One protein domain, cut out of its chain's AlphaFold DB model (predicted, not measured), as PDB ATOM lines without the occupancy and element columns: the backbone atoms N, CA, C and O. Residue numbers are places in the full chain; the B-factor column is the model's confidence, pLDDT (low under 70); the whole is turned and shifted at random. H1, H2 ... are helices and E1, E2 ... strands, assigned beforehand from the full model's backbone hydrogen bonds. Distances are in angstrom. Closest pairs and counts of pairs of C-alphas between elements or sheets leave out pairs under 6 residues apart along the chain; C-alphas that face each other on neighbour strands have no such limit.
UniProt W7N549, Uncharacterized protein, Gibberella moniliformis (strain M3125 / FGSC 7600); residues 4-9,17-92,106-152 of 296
ATOM      1  N   SER A   4     105.832 125.086 126.837       69.00
ATOM      2  CA  SER A   4     104.779 125.819 126.147       69.00
ATOM      3  C   SER A   4     105.242 127.241 125.854       69.00
ATOM      4  O   SER A   4     105.797 127.918 126.718       69.00
ATOM      5  N   LEU A   5     105.010 127.702 124.629       70.81
ATOM      6  CA  LEU A   5     105.321 129.051 124.173       70.81
ATOM      7  C   LEU A   5     104.054 129.900 124.236       70.81
ATOM      8  O   LEU A   5     103.020 129.495 123.717       70.81
ATOM      9  N   ARG A   6     104.122 131.095 124.827       73.19
ATOM     10  CA  ARG A   6     102.981 132.020 124.822       73.19
ATOM     11  C   ARG A   6     102.620 132.390 123.381       73.19
ATOM     12  O   ARG A   6     103.448 132.950 122.660       73.19
ATOM     13  N   THR A   7     101.390 132.099 122.974       65.44
ATOM     14  CA  THR A   7     100.885 132.380 121.631       65.44
ATOM     15  C   THR A   7     100.845 133.894 121.423       65.44
ATOM     16  O   THR A   7     100.168 134.617 122.157       65.44
ATOM     17  N   ARG A   8     101.598 134.401 120.440       62.31
ATOM     18  CA  ARG A   8     101.490 135.805 120.027       62.31
ATOM     19  C   ARG A   8     100.274 135.958 119.103       62.31
ATOM     20  O   ARG A   8     100.090 135.105 118.235       62.31
ATOM     21  N   PRO A   9      99.482 137.040 119.228       50.88
ATOM     22  CA  PRO A   9      98.238 137.214 118.472       50.88
ATOM     23  C   PRO A   9      98.382 137.182 116.936       50.88
ATOM     24  O   PRO A   9      97.378 137.032 116.250       50.88
ATOM     25  N   HIS A  17     111.174 127.705 115.090       85.00
ATOM     26  CA  HIS A  17     112.308 126.793 115.249       85.00
ATOM     27  C   HIS A  17     113.408 127.477 116.053       85.00
ATOM     28  O   HIS A  17     113.829 128.582 115.705       85.00
ATOM     29  N   ARG A  18     113.910 126.814 117.098       89.00
ATOM     30  CA  ARG A  18     115.119 127.229 117.821       89.00
ATOM     31  C   ARG A  18     116.071 126.067 117.993       89.00
ATOM     32  O   ARG A  18     115.651 124.954 118.293       89.00
ATOM     33  N   TRP A  19     117.349 126.368 117.854       90.88
ATOM     34  CA  TRP A  19     118.441 125.433 118.027       90.88
ATOM     35  C   TRP A  19     119.278 125.857 119.223       90.88
ATOM     36  O   TRP A  19     119.630 127.027 119.354       90.88
ATOM     37  N   ILE A  20     119.600 124.916 120.102       91.19
ATOM     38  CA  ILE A  20     120.548 125.133 121.192       91.19
ATOM     39  C   ILE A  20     121.666 124.116 121.036       91.19
ATOM     40  O   ILE A  20     121.428 122.915 121.128       91.19
ATOM     41  N   TYR A  21     122.875 124.602 120.800       91.31
ATOM     42  CA  TYR A  21     124.069 123.780 120.822       91.31
ATOM     43  C   TYR A  21     124.596 123.655 122.249       91.31
ATOM     44  O   TYR A  21     124.741 124.640 122.978       91.31
ATOM     45  N   LEU A  22     124.838 122.413 122.639       89.31
ATOM     46  CA  LEU A  22     125.364 121.995 123.920       89.31
ATOM     47  C   LEU A  22     126.824 121.595 123.727       89.31
ATOM     48  O   LEU A  22     127.100 120.533 123.176       89.31
ATOM     49  N   SER A  23     127.746 122.430 124.191       86.56
ATOM     50  CA  SER A  23     129.178 122.140 124.152       86.56
ATOM     51  C   SER A  23     129.612 121.306 125.351       86.56
ATOM     52  O   SER A  23     129.158 121.515 126.483       86.56
ATOM     53  N   ALA A  24     130.539 120.383 125.100       83.12
ATOM     54  CA  ALA A  24     131.205 119.605 126.136       83.12
ATOM     55  C   ALA A  24     132.282 120.413 126.888       83.12
ATOM     56  O   ALA A  24     132.705 120.003 127.968       83.12
ATOM     57  N   GLN A  25     132.707 121.566 126.361       76.94
ATOM     58  CA  GLN A  25     133.802 122.360 126.915       76.94
ATOM     59  C   GLN A  25     133.359 123.207 128.112       76.94
ATOM     60  O   GLN A  25     132.290 123.823 128.107       76.94
ATOM     61  N   GLN A  26     134.207 123.279 129.142       69.25
ATOM     62  CA  GLN A  26     133.939 124.028 130.379       69.25
ATOM     63  C   GLN A  26     134.155 125.543 130.218       69.25
ATOM     64  O   GLN A  26     133.412 126.340 130.798       69.25
ATOM     65  N   GLU A  27     135.159 125.938 129.429       66.50
ATOM     66  CA  GLU A  27     135.493 127.329 129.102       66.50
ATOM     67  C   GLU A  27     135.952 127.443 127.638       66.50
ATOM     68  O   GLU A  27     137.139 127.588 127.362       66.50
ATOM     69  N   PRO A  28     135.023 127.398 126.670       61.31
ATOM     70  CA  PRO A  28     135.358 127.465 125.240       61.31
ATOM     71  C   PRO A  28     136.087 128.766 124.848       61.31
ATOM     72  O   PRO A  28     136.823 128.788 123.871       61.31
ATOM     73  N   TRP A  29     135.901 129.848 125.620       59.84
ATOM     74  CA  TRP A  29     136.422 131.192 125.323       59.84
ATOM     75  C   TRP A  29     137.595 131.634 126.209       59.84
ATOM     76  O   TRP A  29     138.152 132.707 125.985       59.84
ATOM     77  N   ARG A  30     137.944 130.866 127.248       53.41
ATOM     78  CA  ARG A  30     139.083 131.159 128.128       53.41
ATOM     79  C   ARG A  30     140.034 129.980 128.064       53.41
ATOM     80  O   ARG A  30     139.793 128.958 128.695       53.41
ATOM     81  N   GLN A  31     141.099 130.132 127.293       54.47
ATOM     82  CA  GLN A  31     142.183 129.163 127.243       54.47
ATOM     83  C   GLN A  31     143.528 129.892 127.331       54.47
ATOM     84  O   GLN A  31     143.621 131.037 126.874       54.47
ATOM     85  N   PRO A  32     144.544 129.277 127.966       51.44
ATOM     86  CA  PRO A  32     145.823 129.925 128.259       51.44
ATOM     87  C   PRO A  32     146.576 130.409 127.009       51.44
ATOM     88  O   PRO A  32     147.298 131.397 127.101       51.44
ATOM     89  N   ASP A  33     146.329 129.801 125.843       55.88
ATOM     90  CA  ASP A  33     147.044 130.084 124.590       55.88
ATOM     91  C   ASP A  33     146.222 130.898 123.557       55.88
ATOM     92  O   ASP A  33     146.589 130.987 122.386       55.88
ATOM     93  N   GLY A  34     145.116 131.535 123.973       54.91
ATOM     94  CA  GLY A  34     144.302 132.434 123.134       54.91
ATOM     95  C   GLY A  34     142.921 131.883 122.726       54.91
ATOM     96  O   GLY A  34     142.500 130.836 123.214       54.91
ATOM     97  N   PRO A  35     142.163 132.588 121.856       53.97
ATOM     98  CA  PRO A  35     140.771 132.269 121.506       53.97
ATOM     99  C   PRO A  35     140.653 131.139 120.464       53.97
ATOM    100  O   PRO A  35     139.854 131.220 119.530       53.97
ATOM    101  N   ILE A  36     141.474 130.097 120.573       56.31
ATOM    102  CA  ILE A  36     141.449 128.969 119.642       56.31
ATOM    103  C   ILE A  36     140.454 127.937 120.176       56.31
ATOM    104  O   ILE A  36     140.691 127.285 121.187       56.31
ATOM    105  N   LEU A  37     139.327 127.772 119.481       65.00
ATOM    106  CA  LEU A  37     138.398 126.669 119.722       65.00
ATOM    107  C   LEU A  37     139.088 125.354 119.332       65.00
ATOM    108  O   LEU A  37     139.120 124.989 118.157       65.00
ATOM    109  N   HIS A  38     139.687 124.659 120.302       66.56
ATOM    110  CA  HIS A  38     140.319 123.355 120.064       66.56
ATOM    111  C   HIS A  38     139.305 122.239 119.802       66.56
ATOM    112  O   HIS A  38     139.634 121.255 119.140       66.56
ATOM    113  N   ASP A  39     138.082 122.385 120.309       81.19
ATOM    114  CA  ASP A  39     137.040 121.391 120.105       81.19
ATOM    115  C   ASP A  39     136.501 121.462 118.664       81.19
ATOM    116  O   ASP A  39     136.026 122.518 118.225       81.19
ATOM    117  N   PRO A  40     136.569 120.359 117.898       86.81
ATOM    118  CA  PRO A  40     136.183 120.368 116.495       86.81
ATOM    119  C   PRO A  40     134.675 120.579 116.296       86.81
ATOM    120  O   PRO A  40     134.277 121.038 115.224       86.81
ATOM    121  N   TRP A  41     133.840 120.291 117.302       89.38
ATOM    122  CA  TRP A  41     132.404 120.556 117.260       89.38
ATOM    123  C   TRP A  41     132.077 122.004 117.586       89.38
ATOM    124  O   TRP A  41     131.244 122.600 116.905       89.38
ATOM    125  N   ASP A  42     132.762 122.602 118.559       87.88
ATOM    126  CA  ASP A  42     132.603 124.030 118.844       87.88
ATOM    127  C   ASP A  42     133.060 124.879 117.650       87.88
ATOM    128  O   ASP A  42     132.382 125.836 117.268       87.88
ATOM    129  N   LYS A  43     134.164 124.485 116.997       87.94
ATOM    130  CA  LYS A  43     134.622 125.106 115.748       87.94
ATOM    131  C   LYS A  43     133.587 124.958 114.631       87.94
ATOM    132  O   LYS A  43     133.224 125.950 114.003       87.94
ATOM    133  N   ALA A  44     133.065 123.749 114.421       90.19
ATOM    134  CA  ALA A  44     132.024 123.491 113.428       90.19
ATOM    135  C   ALA A  44     130.739 124.293 113.689       90.19
ATOM    136  O   ALA A  44     130.084 124.738 112.746       90.19
ATOM    137  N   PHE A  45     130.384 124.513 114.957       91.12
ATOM    138  CA  PHE A  45     129.245 125.344 115.318       91.12
ATOM    139  C   PHE A  45     129.479 126.813 114.956       91.12
ATOM    140  O   PHE A  45     128.591 127.444 114.390       91.12
ATOM    141  N   VAL A  46     130.670 127.364 115.209       89.25
ATOM    142  CA  VAL A  46     131.001 128.732 114.773       89.25
ATOM    143  C   VAL A  46     130.972 128.853 113.250       89.25
ATOM    144  O   VAL A  46     130.339 129.773 112.735       89.25
ATOM    145  N   GLU A  47     131.557 127.890 112.533       90.75
ATOM    146  CA  GLU A  47     131.486 127.824 111.067       90.75
ATOM    147  C   GLU A  47     130.028 127.779 110.573       90.75
ATOM    148  O   GLU A  47     129.674 128.458 109.608       90.75
ATOM    149  N   LEU A  48     129.144 127.047 111.265       91.12
ATOM    150  CA  LEU A  48     127.707 127.026 110.980       91.12
ATOM    151  C   LEU A  48     127.059 128.402 111.159       91.12
ATOM    152  O   LEU A  48     126.273 128.813 110.301       91.12
ATOM    153  N   LEU A  49     127.369 129.118 112.244       91.00
ATOM    154  CA  LEU A  49     126.819 130.456 112.483       91.00
ATOM    155  C   LEU A  49     127.271 131.446 111.402       91.00
ATOM    156  O   LEU A  49     126.450 132.200 110.883       91.00
ATOM    157  N   GLU A  50     128.549 131.414 111.023       90.69
ATOM    158  CA  GLU A  50     129.081 132.248 109.940       90.69
ATOM    159  C   GLU A  50     128.458 131.906 108.583       90.69
ATOM    160  O   GLU A  50     128.129 132.801 107.801       90.69
ATOM    161  N   TYR A  51     128.272 130.615 108.299       90.69
ATOM    162  CA  TYR A  51     127.589 130.162 107.094       90.69
ATOM    163  C   TYR A  51     126.152 130.689 107.049       90.69
ATOM    164  O   TYR A  51     125.724 131.203 106.015       90.69
ATOM    165  N   LYS A  52     125.420 130.600 108.166       88.44
ATOM    166  CA  LYS A  52     124.031 131.058 108.276       88.44
ATOM    167  C   LYS A  52     123.901 132.561 108.087       88.44
ATOM    168  O   LYS A  52     123.033 132.984 107.337       88.44
ATOM    169  N   ASP A  53     124.781 133.360 108.677       87.62
ATOM    170  CA  ASP A  53     124.757 134.813 108.469       87.62
ATOM    171  C   ASP A  53     124.992 135.219 107.010       87.62
ATOM    172  O   ASP A  53     124.472 136.239 106.565       87.62
ATOM    173  N   LYS A  54     125.772 134.429 106.262       88.50
ATOM    174  CA  LYS A  54     126.069 134.692 104.847       88.50
ATOM    175  C   LYS A  54     124.983 134.187 103.891       88.50
ATOM    176  O   LYS A  54     124.815 134.774 102.827       88.50
ATOM    177  N   HIS A  55     124.283 133.102 104.231       85.94
ATOM    178  CA  HIS A  55     123.434 132.364 103.282       85.94
ATOM    179  C   HIS A  55     121.955 132.255 103.685       85.94
ATOM    180  O   HIS A  55     121.160 131.749 102.895       85.94
ATOM    181  N   ASP A  56     121.564 132.681 104.890       79.25
ATOM    182  CA  ASP A  56     120.200 132.533 105.413       79.25
ATOM    183  C   ASP A  56     119.629 133.889 105.849       79.25
ATOM    184  O   ASP A  56     120.286 134.676 106.528       79.25
ATOM    185  N   THR A  57     118.372 134.161 105.497       72.62
ATOM    186  CA  THR A  57     117.692 135.423 105.825       72.62
ATOM    187  C   THR A  57     117.436 135.584 107.323       72.62
ATOM    188  O   THR A  57     117.368 136.711 107.810       72.62
ATOM    189  N   MET A  58     117.323 134.482 108.076       70.81
ATOM    190  CA  MET A  58     117.215 134.526 109.541       70.81
ATOM    191  C   MET A  58     118.574 134.646 110.251       70.81
ATOM    192  O   MET A  58     118.603 134.879 111.469       70.81
ATOM    193  N   GLY A  59     119.686 134.487 109.524       79.12
ATOM    194  CA  GLY A  59     121.045 134.462 110.067       79.12
ATOM    195  C   GLY A  59     121.205 133.491 111.242       79.12
ATOM    196  O   GLY A  59     120.565 132.440 111.300       79.12
ATOM    197  N   ARG A  60     122.025 133.869 112.228       81.50
ATOM    198  CA  ARG A  60     122.221 133.124 113.489       81.50
ATOM    199  C   ARG A  60     121.113 133.284 114.542       81.50
ATOM    200  O   ARG A  60     121.235 132.746 115.640       81.50
ATOM    201  N   SER A  61     120.050 134.045 114.271       79.38
ATOM    202  CA  SER A  61     119.105 134.512 115.308       79.38
ATOM    203  C   SER A  61     118.316 133.402 116.015       79.38
ATOM    204  O   SER A  61     117.774 133.622 117.101       79.38
ATOM    205  N   ASN A  62     118.236 132.215 115.417       85.19
ATOM    206  CA  ASN A  62     117.565 131.030 115.944       85.19
ATOM    207  C   ASN A  62     118.502 130.055 116.678       85.19
ATOM    208  O   ASN A  62     118.005 129.046 117.179       85.19
ATOM    209  N   PHE A  63     119.799 130.355 116.782       89.62
ATOM    210  CA  PHE A  63     120.789 129.518 117.455       89.62
ATOM    211  C   PHE A  63     121.199 130.083 118.815       89.62
ATOM    212  O   PHE A  63     121.419 131.281 118.980       89.62
ATOM    213  N   PHE A  64     121.357 129.190 119.785       89.00
ATOM    214  CA  PHE A  64     121.880 129.480 121.111       89.00
ATOM    215  C   PHE A  64     122.997 128.505 121.468       89.00
ATOM    216  O   PHE A  64     123.083 127.411 120.914       89.00
ATOM    217  N   TYR A  65     123.828 128.904 122.424       86.94
ATOM    218  CA  TYR A  65     124.982 128.144 122.888       86.94
ATOM    219  C   TYR A  65     124.903 127.938 124.400       86.94
ATOM    220  O   TYR A  65     124.639 128.886 125.142       86.94
ATOM    221  N   ILE A  66     125.174 126.720 124.866       84.56
ATOM    222  CA  ILE A  66     125.276 126.376 126.285       84.56
ATOM    223  C   ILE A  66     126.518 125.506 126.499       84.56
ATOM    224  O   ILE A  66     126.725 124.525 125.795       84.56
ATOM    225  N   SER A  67     127.315 125.828 127.520       82.19
ATOM    226  CA  SER A  67     128.398 124.965 128.015       82.19
ATOM    227  C   SER A  67     127.851 124.008 129.078       82.19
ATOM    228  O   SER A  67     127.344 124.448 130.114       82.19
ATOM    229  N   CYS A  68     127.923 122.699 128.830       73.38
ATOM    230  CA  CYS A  68     127.309 121.699 129.702       73.38
ATOM    231  C   CYS A  68     127.974 121.487 131.064       73.38
ATOM    232  O   CYS A  68     127.225 121.351 132.032       73.38
ATOM    233  N   PRO A  69     129.313 121.518 131.215       68.88
ATOM    234  CA  PRO A  69     129.943 121.326 132.524       68.88
ATOM    235  C   PRO A  69     129.483 122.321 133.603       68.88
ATOM    236  O   PRO A  69     129.585 122.033 134.790       68.88
ATOM    237  N   LYS A  70     128.965 123.491 133.201       59.38
ATOM    238  CA  LYS A  70     128.462 124.541 134.102       59.38
ATOM    239  C   LYS A  70     126.936 124.677 134.101       59.38
ATOM    240  O   LYS A  70     126.405 125.511 134.830       59.38
ATOM    241  N   SER A  71     126.218 123.902 133.286       59.75
ATOM    242  CA  SER A  71     124.789 124.114 133.049       59.75
ATOM    243  C   SER A  71     123.928 122.995 133.619       59.75
ATOM    244  O   SER A  71     123.931 121.863 133.133       59.75
ATOM    245  N   PHE A  72     123.081 123.354 134.589       62.16
ATOM    246  CA  PHE A  72     122.003 122.493 135.087       62.16
ATOM    247  C   PHE A  72     121.097 121.976 133.957       62.16
ATOM    248  O   PHE A  72     120.547 120.880 134.057       62.16
ATOM    249  N   LEU A  73     120.967 122.730 132.857       60.03
ATOM    250  CA  LEU A  73     120.081 122.377 131.750       60.03
ATOM    251  C   LEU A  73     120.489 121.056 131.089       60.03
ATOM    252  O   LEU A  73     119.618 120.221 130.848       60.03
ATOM    253  N   CYS A  74     121.789 120.804 130.904       66.81
ATOM    254  CA  CYS A  74     122.262 119.544 130.324       66.81
ATOM    255  C   CYS A  74     121.965 118.345 131.235       66.81
ATOM    256  O   CYS A  74     121.518 117.299 130.763       66.81
ATOM    257  N   GLY A  75     122.112 118.523 132.555       62.94
ATOM    258  CA  GLY A  75     121.751 117.506 133.546       62.94
ATOM    259  C   GLY A  75     120.242 117.250 133.616       62.94
ATOM    260  O   GLY A  75     119.810 116.099 133.663       62.94
ATOM    261  N   SER A  76     119.427 118.306 133.556       64.12
ATOM    262  CA  SER A  76     117.962 118.203 133.622       64.12
ATOM    263  C   SER A  76     117.362 117.455 132.428       64.12
ATOM    264  O   SER A  76     116.314 116.817 132.547       64.12
ATOM    265  N   TRP A  77     118.033 117.520 131.277       63.88
ATOM    266  CA  TRP A  77     117.616 116.852 130.049       63.88
ATOM    267  C   TRP A  77     118.346 115.528 129.820       63.88
ATOM    268  O   TRP A  77     118.013 114.809 128.884       63.88
ATOM    269  N   ARG A  78     119.308 115.191 130.692       70.69
ATOM    270  CA  ARG A  78     120.124 113.971 130.618       70.69
ATOM    271  C   ARG A  78     120.735 113.765 129.230       70.69
ATOM    272  O   ARG A  78     120.698 112.662 128.700       70.69
ATOM    273  N   VAL A  79     121.261 114.845 128.657       72.00
ATOM    274  CA  VAL A  79     121.874 114.847 127.324       72.00
ATOM    275  C   VAL A  79     123.390 114.823 127.464       72.00
ATOM    276  O   VAL A  79     123.951 115.621 128.219       72.00
ATOM    277  N   ALA A  80     124.047 113.933 126.723       75.56
ATOM    278  CA  ALA A  80     125.498 113.918 126.596       75.56
ATOM    279  C   ALA A  80     125.948 114.956 125.558       75.56
ATOM    280  O   ALA A  80     125.523 114.923 124.406       75.56
ATOM    281  N   ALA A  81     126.804 115.892 125.971       81.94
ATOM    282  CA  ALA A  81     127.442 116.831 125.055       81.94
ATOM    283  C   ALA A  81     128.626 116.163 124.322       81.94
ATOM    284  O   ALA A  81     129.297 115.326 124.931       81.94
ATOM    285  N   PRO A  82     128.937 116.551 123.071       87.62
ATOM    286  CA  PRO A  82     128.305 117.621 122.299       87.62
ATOM    287  C   PRO A  82     126.930 117.222 121.744       87.62
ATOM    288  O   PRO A  82     126.724 116.088 121.325       87.62
ATOM    289  N   ALA A  83     125.970 118.151 121.734       88.81
ATOM    290  CA  ALA A  83     124.620 117.868 121.241       88.81
ATOM    291  C   ALA A  83     123.908 119.099 120.673       88.81
ATOM    292  O   ALA A  83     124.206 120.237 121.030       88.81
ATOM    293  N   LEU A  84     122.911 118.871 119.819       91.12
ATOM    294  CA  LEU A  84     121.974 119.888 119.350       91.12
ATOM    295  C   LEU A  84     120.575 119.598 119.889       91.12
ATOM    296  O   LEU A  84     120.050 118.492 119.769       91.12
ATOM    297  N   LEU A  85     119.956 120.620 120.462       89.69
ATOM    298  CA  LEU A  85     118.564 120.607 120.883       89.69
ATOM    299  C   LEU A  85     117.745 121.413 119.892       89.69
ATOM    300  O   LEU A  85     118.069 122.568 119.614       89.69
ATOM    301  N   HIS A  86     116.663 120.829 119.401       90.25
ATOM    302  CA  HIS A  86     115.744 121.492 118.489       90.25
ATOM    303  C   HIS A  86     114.396 121.682 119.153       90.25
ATOM    304  O   HIS A  86     113.770 120.712 119.571       90.25
ATOM    305  N   PHE A  87     113.944 122.924 119.235       87.75
ATOM    306  CA  PHE A  87     112.637 123.272 119.761       87.75
ATOM    307  C   PHE A  87     111.743 123.729 118.621       87.75
ATOM    308  O   PHE A  87     112.116 124.621 117.856       87.75
ATOM    309  N   THR A  88     110.552 123.145 118.546       84.88
ATOM    310  CA  THR A  88     109.588 123.410 117.477       84.88
ATOM    311  C   THR A  88     108.176 123.512 118.016       84.88
ATOM    312  O   THR A  88     107.791 122.716 118.870       84.88
ATOM    313  N   THR A  89     107.371 124.417 117.471       78.38
ATOM    314  CA  THR A  89     105.932 124.518 117.785       78.38
ATOM    315  C   THR A  89     105.044 123.678 116.864       78.38
ATOM    316  O   THR A  89     103.848 123.942 116.766       78.38
ATOM    317  N   GLU A  90     105.607 122.721 116.126       67.81
ATOM    318  CA  GLU A  90     104.816 121.889 115.222       67.81
ATOM    319  C   GLU A  90     103.742 121.103 115.970       67.81
ATOM    320  O   GLU A  90     104.017 120.441 116.974       67.81
ATOM    321  N   GLY A  91     102.515 121.168 115.453       53.59
ATOM    322  CA  GLY A  91     101.446 120.274 115.865       53.59
ATOM    323  C   GLY A  91     101.761 118.864 115.381       53.59
ATOM    324  O   GLY A  91     102.071 118.671 114.210       53.59
ATOM    325  N   ASN A  92     101.682 117.885 116.279       42.72
ATOM    326  CA  ASN A  92     101.755 116.470 115.927       42.72
ATOM    327  C   ASN A  92     100.714 116.154 114.836       42.72
ATOM    328  O   ASN A  92      99.529 116.035 115.134       42.72
ATOM    329  N   TYR A 106      98.723 129.306 124.994       73.31
ATOM    330  CA  TYR A 106     100.042 128.716 124.832       73.31
ATOM    331  C   TYR A 106     100.047 127.634 123.752       73.31
ATOM    332  O   TYR A 106      99.147 126.805 123.658       73.31
ATOM    333  N   THR A 107     101.109 127.625 122.955       74.75
ATOM    334  CA  THR A 107     101.382 126.615 121.936       74.75
ATOM    335  C   THR A 107     102.379 125.603 122.503       74.75
ATOM    336  O   THR A 107     103.410 126.024 123.037       74.75
ATOM    337  N   PRO A 108     102.109 124.287 122.430       73.38
ATOM    338  CA  PRO A 108     103.058 123.282 122.894       73.38
ATOM    339  C   PRO A 108     104.361 123.360 122.092       73.38
ATOM    340  O   PRO A 108     104.354 123.624 120.888       73.38
ATOM    341  N   VAL A 109     105.481 123.138 122.775       79.19
ATOM    342  CA  VAL A 109     106.815 123.097 122.178       79.19
ATOM    343  C   VAL A 109     107.345 121.677 122.272       79.19
ATOM    344  O   VAL A 109     107.600 121.153 123.357       79.19
ATOM    345  N   ASN A 110     107.553 121.074 121.111       82.62
ATOM    346  CA  ASN A 110     108.248 119.810 120.973       82.62
ATOM    347  C   ASN A 110     109.753 120.052 121.013       82.62
ATOM    348  O   ASN A 110     110.255 121.030 120.461       82.62
ATOM    349  N   THR A 111     110.467 119.153 121.677       84.75
ATOM    350  CA  THR A 111     111.929 119.169 121.756       84.75
ATOM    351  C   THR A 111     112.461 117.915 121.087       84.75
ATOM    352  O   THR A 111     111.909 116.845 121.318       84.75
ATOM    353  N   ARG A 112     113.527 118.008 120.295       87.44
ATOM    354  CA  ARG A 112     114.291 116.865 119.775       87.44
ATOM    355  C   ARG A 112     115.748 117.007 120.195       87.44
ATOM    356  O   ARG A 112     116.243 118.125 120.329       87.44
ATOM    357  N   VAL A 113     116.408 115.879 120.432       86.00
ATOM    358  CA  VAL A 113     117.796 115.828 120.909       86.00
ATOM    359  C   VAL A 113     118.639 115.050 119.916       86.00
ATOM    360  O   VAL A 113     118.307 113.910 119.588       86.00
ATOM    361  N   PHE A 114     119.734 115.667 119.488       88.06
ATOM    362  CA  PHE A 114     120.731 115.105 118.591       88.06
ATOM    363  C   PHE A 114     122.071 115.064 119.325       88.06
ATOM    364  O   PHE A 114     122.785 116.063 119.362       88.06
ATOM    365  N   GLU A 115     122.389 113.931 119.946       85.12
ATOM    366  CA  GLU A 115     123.707 113.697 120.549       85.12
ATOM    367  C   GLU A 115     124.726 113.407 119.440       85.12
ATOM    368  O   GLU A 115     124.455 112.621 118.529       85.12
ATOM    369  N   LEU A 116     125.868 114.094 119.482       86.56
ATOM    370  CA  LEU A 116     126.868 114.102 118.421       86.56
ATOM    371  C   LEU A 116     128.128 113.318 118.839       86.56
ATOM    372  O   LEU A 116     128.531 113.392 120.000       86.56
ATOM    373  N   PRO A 117     128.798 112.608 117.905       84.94
ATOM    374  CA  PRO A 117     128.373 112.336 116.527       84.94
ATOM    375  C   PRO A 117     127.110 111.467 116.477       84.94
ATOM    376  O   PRO A 117     126.901 110.612 117.335       84.94
ATOM    377  N   LEU A 118     126.282 111.642 115.441       78.00
ATOM    378  CA  LEU A 118     125.094 110.799 115.275       78.00
ATOM    379  C   LEU A 118     125.519 109.330 115.103       78.00
ATOM    380  O   LEU A 118     126.197 108.984 114.139       78.00
ATOM    381  N   GLY A 119     125.080 108.458 116.016       60.06
ATOM    382  CA  GLY A 119     125.455 107.035 116.032       60.06
ATOM    383  C   GLY A 119     124.894 106.188 114.878       60.06
ATOM    384  O   GLY A 119     125.278 105.032 114.724       60.06
ATOM    385  N   LYS A 120     123.989 106.744 114.061       56.19
ATOM    386  CA  LYS A 120     123.501 106.155 112.807       56.19
ATOM    387  C   LYS A 120     123.491 107.251 111.747       56.19
ATOM    388  O   LYS A 120     122.779 108.242 111.898       56.19
ATOM    389  N   ALA A 121     124.276 107.092 110.687       51.28
ATOM    390  CA  ALA A 121     124.175 107.977 109.536       51.28
ATOM    391  C   ALA A 121     122.809 107.740 108.873       51.28
ATOM    392  O   ALA A 121     122.525 106.631 108.429       51.28
ATOM    393  N   ALA A 122     121.942 108.755 108.833       49.97
ATOM    394  CA  ALA A 122     120.655 108.651 108.134       49.97
ATOM    395  C   ALA A 122     120.809 108.731 106.599       49.97
ATOM    396  O   ALA A 122     119.834 108.609 105.866       49.97
ATOM    397  N   ILE A 123     122.039 108.921 106.113       52.44
ATOM    398  CA  ILE A 123     122.422 108.964 104.701       52.44
ATOM    399  C   ILE A 123     123.477 107.863 104.501       52.44
ATOM    400  O   ILE A 123     124.329 107.704 105.379       52.44
ATOM    401  N   PRO A 124     123.458 107.081 103.405       43.25
ATOM    402  CA  PRO A 124     124.545 106.155 103.102       43.25
ATOM    403  C   PRO A 124     125.842 106.949 102.882       43.25
ATOM    404  O   PRO A 124     126.069 107.514 101.817       43.25
ATOM    405  N   GLY A 125     126.664 107.037 103.928       55.34
ATOM    406  CA  GLY A 125     127.910 107.801 103.949       55.34
ATOM    407  C   GLY A 125     128.165 108.441 105.315       55.34
ATOM    408  O   GLY A 125     127.255 108.955 105.961       55.34
ATOM    409  N   VAL A 126     129.416 108.401 105.771       65.19
ATOM    410  CA  VAL A 126     129.872 109.199 106.918       65.19
ATOM    411  C   VAL A 126     129.863 110.668 106.489       65.19
ATOM    412  O   VAL A 126     130.292 110.979 105.378       65.19
ATOM    413  N   PHE A 127     129.362 111.569 107.339       75.44
ATOM    414  CA  PHE A 127     129.429 113.002 107.046       75.44
ATOM    415  C   PHE A 127     130.891 113.418 106.827       75.44
ATOM    416  O   PHE A 127     131.750 113.037 107.623       75.44
ATOM    417  N   PRO A 128     131.195 114.202 105.780       79.81
ATOM    418  CA  PRO A 128     132.574 114.544 105.433       79.81
ATOM    419  C   PRO A 128     133.245 115.455 106.474       79.81
ATOM    420  O   PRO A 128     134.469 115.509 106.542       79.81
ATOM    421  N   SER A 129     132.463 116.164 107.294       87.50
ATOM    422  CA  SER A 129     132.962 116.965 108.412       87.50
ATOM    423  C   SER A 129     131.889 117.171 109.488       87.50
ATOM    424  O   SER A 129     130.691 117.011 109.239       87.50
ATOM    425  N   HIS A 130     132.323 117.583 110.683       89.94
ATOM    426  CA  HIS A 130     131.442 118.011 111.777       89.94
ATOM    427  C   HIS A 130     130.513 119.160 111.352       89.94
ATOM    428  O   HIS A 130     129.320 119.142 111.659       89.94
ATOM    429  N   PHE A 131     131.048 120.121 110.588       90.62
ATOM    430  CA  PHE A 131     130.283 121.230 110.018       90.62
ATOM    431  C   PHE A 131     129.169 120.723 109.104       90.62
ATOM    432  O   PHE A 131     128.020 121.119 109.273       90.62
ATOM    433  N   GLU A 132     129.473 119.803 108.185       87.94
ATOM    434  CA  GLU A 132     128.469 119.270 107.258       87.94
ATOM    435  C   GLU A 132     127.367 118.494 107.984       87.94
ATOM    436  O   GLU A 132     126.196 118.622 107.626       87.94
ATOM    437  N   GLN A 133     127.705 117.773 109.058       87.44
ATOM    438  CA  GLN A 133     126.710 117.106 109.899       87.44
ATOM    439  C   GLN A 133     125.793 118.102 110.624       87.44
ATOM    440  O   GLN A 133     124.572 117.932 110.646       87.44
ATOM    441  N   MET A 134     126.347 119.171 111.201       89.19
ATOM    442  CA  MET A 134     125.540 120.215 111.842       89.19
ATOM    443  C   MET A 134     124.704 120.999 110.824       89.19
ATOM    444  O   MET A 134     123.541 121.322 111.079       89.19
ATOM    445  N   ARG A 135     125.263 121.278 109.644       88.75
ATOM    446  CA  ARG A 135     124.580 121.976 108.555       88.75
ATOM    447  C   ARG A 135     123.409 121.161 108.026       88.75
ATOM    448  O   ARG A 135     122.329 121.718 107.873       88.75
ATOM    449  N   SER A 136     123.568 119.855 107.807       85.44
ATOM    450  CA  SER A 136     122.473 118.998 107.327       85.44
ATOM    451  C   SER A 136     121.322 118.892 108.328       85.44
ATOM    452  O   SER A 136     120.159 118.851 107.926       85.44
ATOM    453  N   LEU A 137     121.644 118.873 109.629       86.62
ATOM    454  CA  LEU A 137     120.667 118.845 110.721       86.62
ATOM    455  C   LEU A 137     119.838 120.133 110.797       86.62
ATOM    456  O   LEU A 137     118.644 120.087 111.080       86.62
ATOM    457  N   THR A 138     120.479 121.277 110.560       86.88
ATOM    458  CA  THR A 138     119.940 122.611 110.879       86.88
ATOM    459  C   THR A 138     119.607 123.457 109.644       86.88
ATOM    460  O   THR A 138     119.234 124.635 109.750       86.88
ATOM    461  N   ALA A 139     119.759 122.883 108.452       81.69
ATOM    462  CA  ALA A 139     119.426 123.527 107.194       81.69
ATOM    463  C   ALA A 139     117.926 123.846 107.131       81.69
ATOM    464  O   ALA A 139     117.077 123.011 107.430       81.69
ATOM    465  N   SER A 140     117.603 125.071 106.721       71.06
ATOM    466  CA  SER A 140     116.233 125.606 106.740       71.06
ATOM    467  C   SER A 140     115.307 124.916 105.731       71.06
ATOM    468  O   SER A 140     114.093 124.986 105.858       71.06
ATOM    469  N   ASN A 141     115.886 124.230 104.745       70.69
ATOM    470  CA  ASN A 141     115.209 123.419 103.736       70.69
ATOM    471  C   ASN A 141     115.340 121.904 103.986       70.69
ATOM    472  O   ASN A 141     114.992 121.113 103.113       70.69
ATOM    473  N   SER A 142     115.888 121.495 105.131       72.06
ATOM    474  CA  SER A 142     116.092 120.090 105.479       72.06
ATOM    475  C   SER A 142     114.997 119.616 106.425       72.06
ATOM    476  O   SER A 142     114.729 120.256 107.439       72.06
ATOM    477  N   THR A 143     114.406 118.461 106.123       75.12
ATOM    478  CA  THR A 143     113.517 117.712 107.027       75.12
ATOM    479  C   THR A 143     114.289 116.676 107.841       75.12
ATOM    480  O   THR A 143     113.697 115.865 108.543       75.12
ATOM    481  N   PHE A 144     115.627 116.682 107.794       77.75
ATOM    482  CA  PHE A 144     116.443 115.690 108.498       77.75
ATOM    483  C   PHE A 144     116.123 115.649 109.995       77.75
ATOM    484  O   PHE A 144     116.100 114.582 110.597       77.75
ATOM    485  N   TRP A 145     115.833 116.792 110.610       79.81
ATOM    486  CA  TRP A 145     115.475 116.848 112.025       79.81
ATOM    487  C   TRP A 145     114.147 116.134 112.346       79.81
ATOM    488  O   TRP A 145     113.964 115.707 113.485       79.81
ATOM    489  N   GLU A 146     113.251 115.935 111.371       78.38
ATOM    490  CA  GLU A 146     112.011 115.157 111.536       78.38
ATOM    491  C   GLU A 146     112.284 113.664 111.729       78.38
ATOM    492  O   GLU A 146     111.469 112.965 112.326       78.38
ATOM    493  N   THR A 147     113.446 113.174 111.282       75.06
ATOM    494  CA  THR A 147     113.831 111.761 111.440       75.06
ATOM    495  C   THR A 147     114.025 111.359 112.903       75.06
ATOM    496  O   THR A 147     113.954 110.174 113.231       75.06
ATOM    497  N   GLN A 148     114.239 112.330 113.796       76.44
ATOM    498  CA  GLN A 148     114.421 112.093 115.220       76.44
ATOM    499  C   GLN A 148     113.095 112.240 115.975       76.44
ATOM    500  O   GLN A 148     112.379 113.239 115.849       76.44
ATOM    501  N   CYS A 149     112.794 111.260 116.828       76.19
ATOM    502  CA  CYS A 149     111.626 111.316 117.699       76.19
ATOM    503  C   CYS A 149     111.706 112.491 118.686       76.19
ATOM    504  O   CYS A 149     112.785 112.945 119.081       76.19
ATOM    505  N   THR A 150     110.537 112.958 119.126       82.00
ATOM    506  CA  THR A 150     110.446 113.955 120.191       82.00
ATOM    507  C   THR A 150     111.027 113.415 121.497       82.00
ATOM    508  O   THR A 150     110.999 112.219 121.795       82.00
ATOM    509  N   TYR A 151     111.601 114.324 122.278       75.00
ATOM    510  CA  TYR A 151     112.263 114.041 123.535       75.00
ATOM    511  C   TYR A 151     111.321 113.304 124.482       75.00
ATOM    512  O   TYR A 151     110.245 113.786 124.840       75.00
ATOM    513  N   SER A 152     111.794 112.163 124.967       69.38
ATOM    514  CA  SER A 152     111.165 111.411 126.037       69.38
ATOM    515  C   SER A 152     112.184 111.224 127.150       69.38
ATOM    516  O   SER A 152     113.235 110.617 126.947       69.38
TER     517      SER A 152
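AT A GLANCE: This is residues 4 to 9, 17 to 92 and 106 to 152 of the 296 residues of an uncharacterized protein of Gibberella moniliformis (strain M3125 / FGSC 7600) (UniProt W7N549). A strongly twisted sheet of five strands, curled like part of a barrel, has the long helix H1 along one face; H3 packs on H1 at a steep angle, and small H2 is away from the other helices. Residues 30 to 35 stick out as a loop. The printed part has 129 residues, with four named helices and five named strands, in the order E1 E2 H1 E3 H2 E4 E5 H3 H4; the class is mixed. The mixed sheet runs E1, E5, E4, E2, E3. The whole is compact, with a radius of gyration of the C-alphas of 15.1 A and spans of 49 by 36 by 30 A.

IN THESE COORDINATES: E1, residues 4 to 6, begins at C-alpha 4 (104.779, 125.819, 126.147). E2 is residues 17 to 23, H1 40 to 55 (21.9 A), E3 63 to 67, H2 72 to 77, E4 83 to 88, and E5 106 to 115 (28.4 A). H3 is residues 130 to 138; H4, 144 to 147, ends at C-alpha 147 (113.831, 111.761, 111.440).

HOW THE PARTS SIT: E2 and E3 are parallel (N 21 to O 64, 2.8 A). E4 is antiparallel to E2 (N 20 to O 85, 2.8 A) and to E5 (N 112 to O 86, 2.8 A). E5 is staggered: residues 106 to 108 pair with antiparallel E1 (N 5 to O 107, 2.8 A), residues 110 to 115 with E4. E2, H1, E3 form a strand-helix-strand unit, two parallel neighbours joined through a helix, with a right-handed crossover. H1 lies over E2 and E3 at a height over the sheet of 10.9 A; the closest C-alphas of E2 and H1, Ser 23 and Asp 42, are 6.6 A apart. H1 and H3 touch (C-alphas of Ala 44 and Phe 131, 4.4 A) at a steep tilt of 52 degrees, the same way. H3 and H4 touch only at the corner (C-alphas of Leu 137 and Trp 145, 5.7 A). H2, H3 and H4 only graze the sheet. Every O i to N i+4 pair is within hydrogen-bond range in H1, H2 and H3; H4 is too short for one.

THE WHOLE: The C-alphas farthest apart, Pro 9 and Asp 33, are 49.7 A apart. Residues 10 to 16 and 93 to 105 are not printed; the gaps are 17.8 A and 15.2 A between C-alphas. The links E2 to H1 and E5 to H3 are long. The mean pLDDT of the printed part is 76.2; 38 residues are under 70, among them 26 to 38 and 69 to 77.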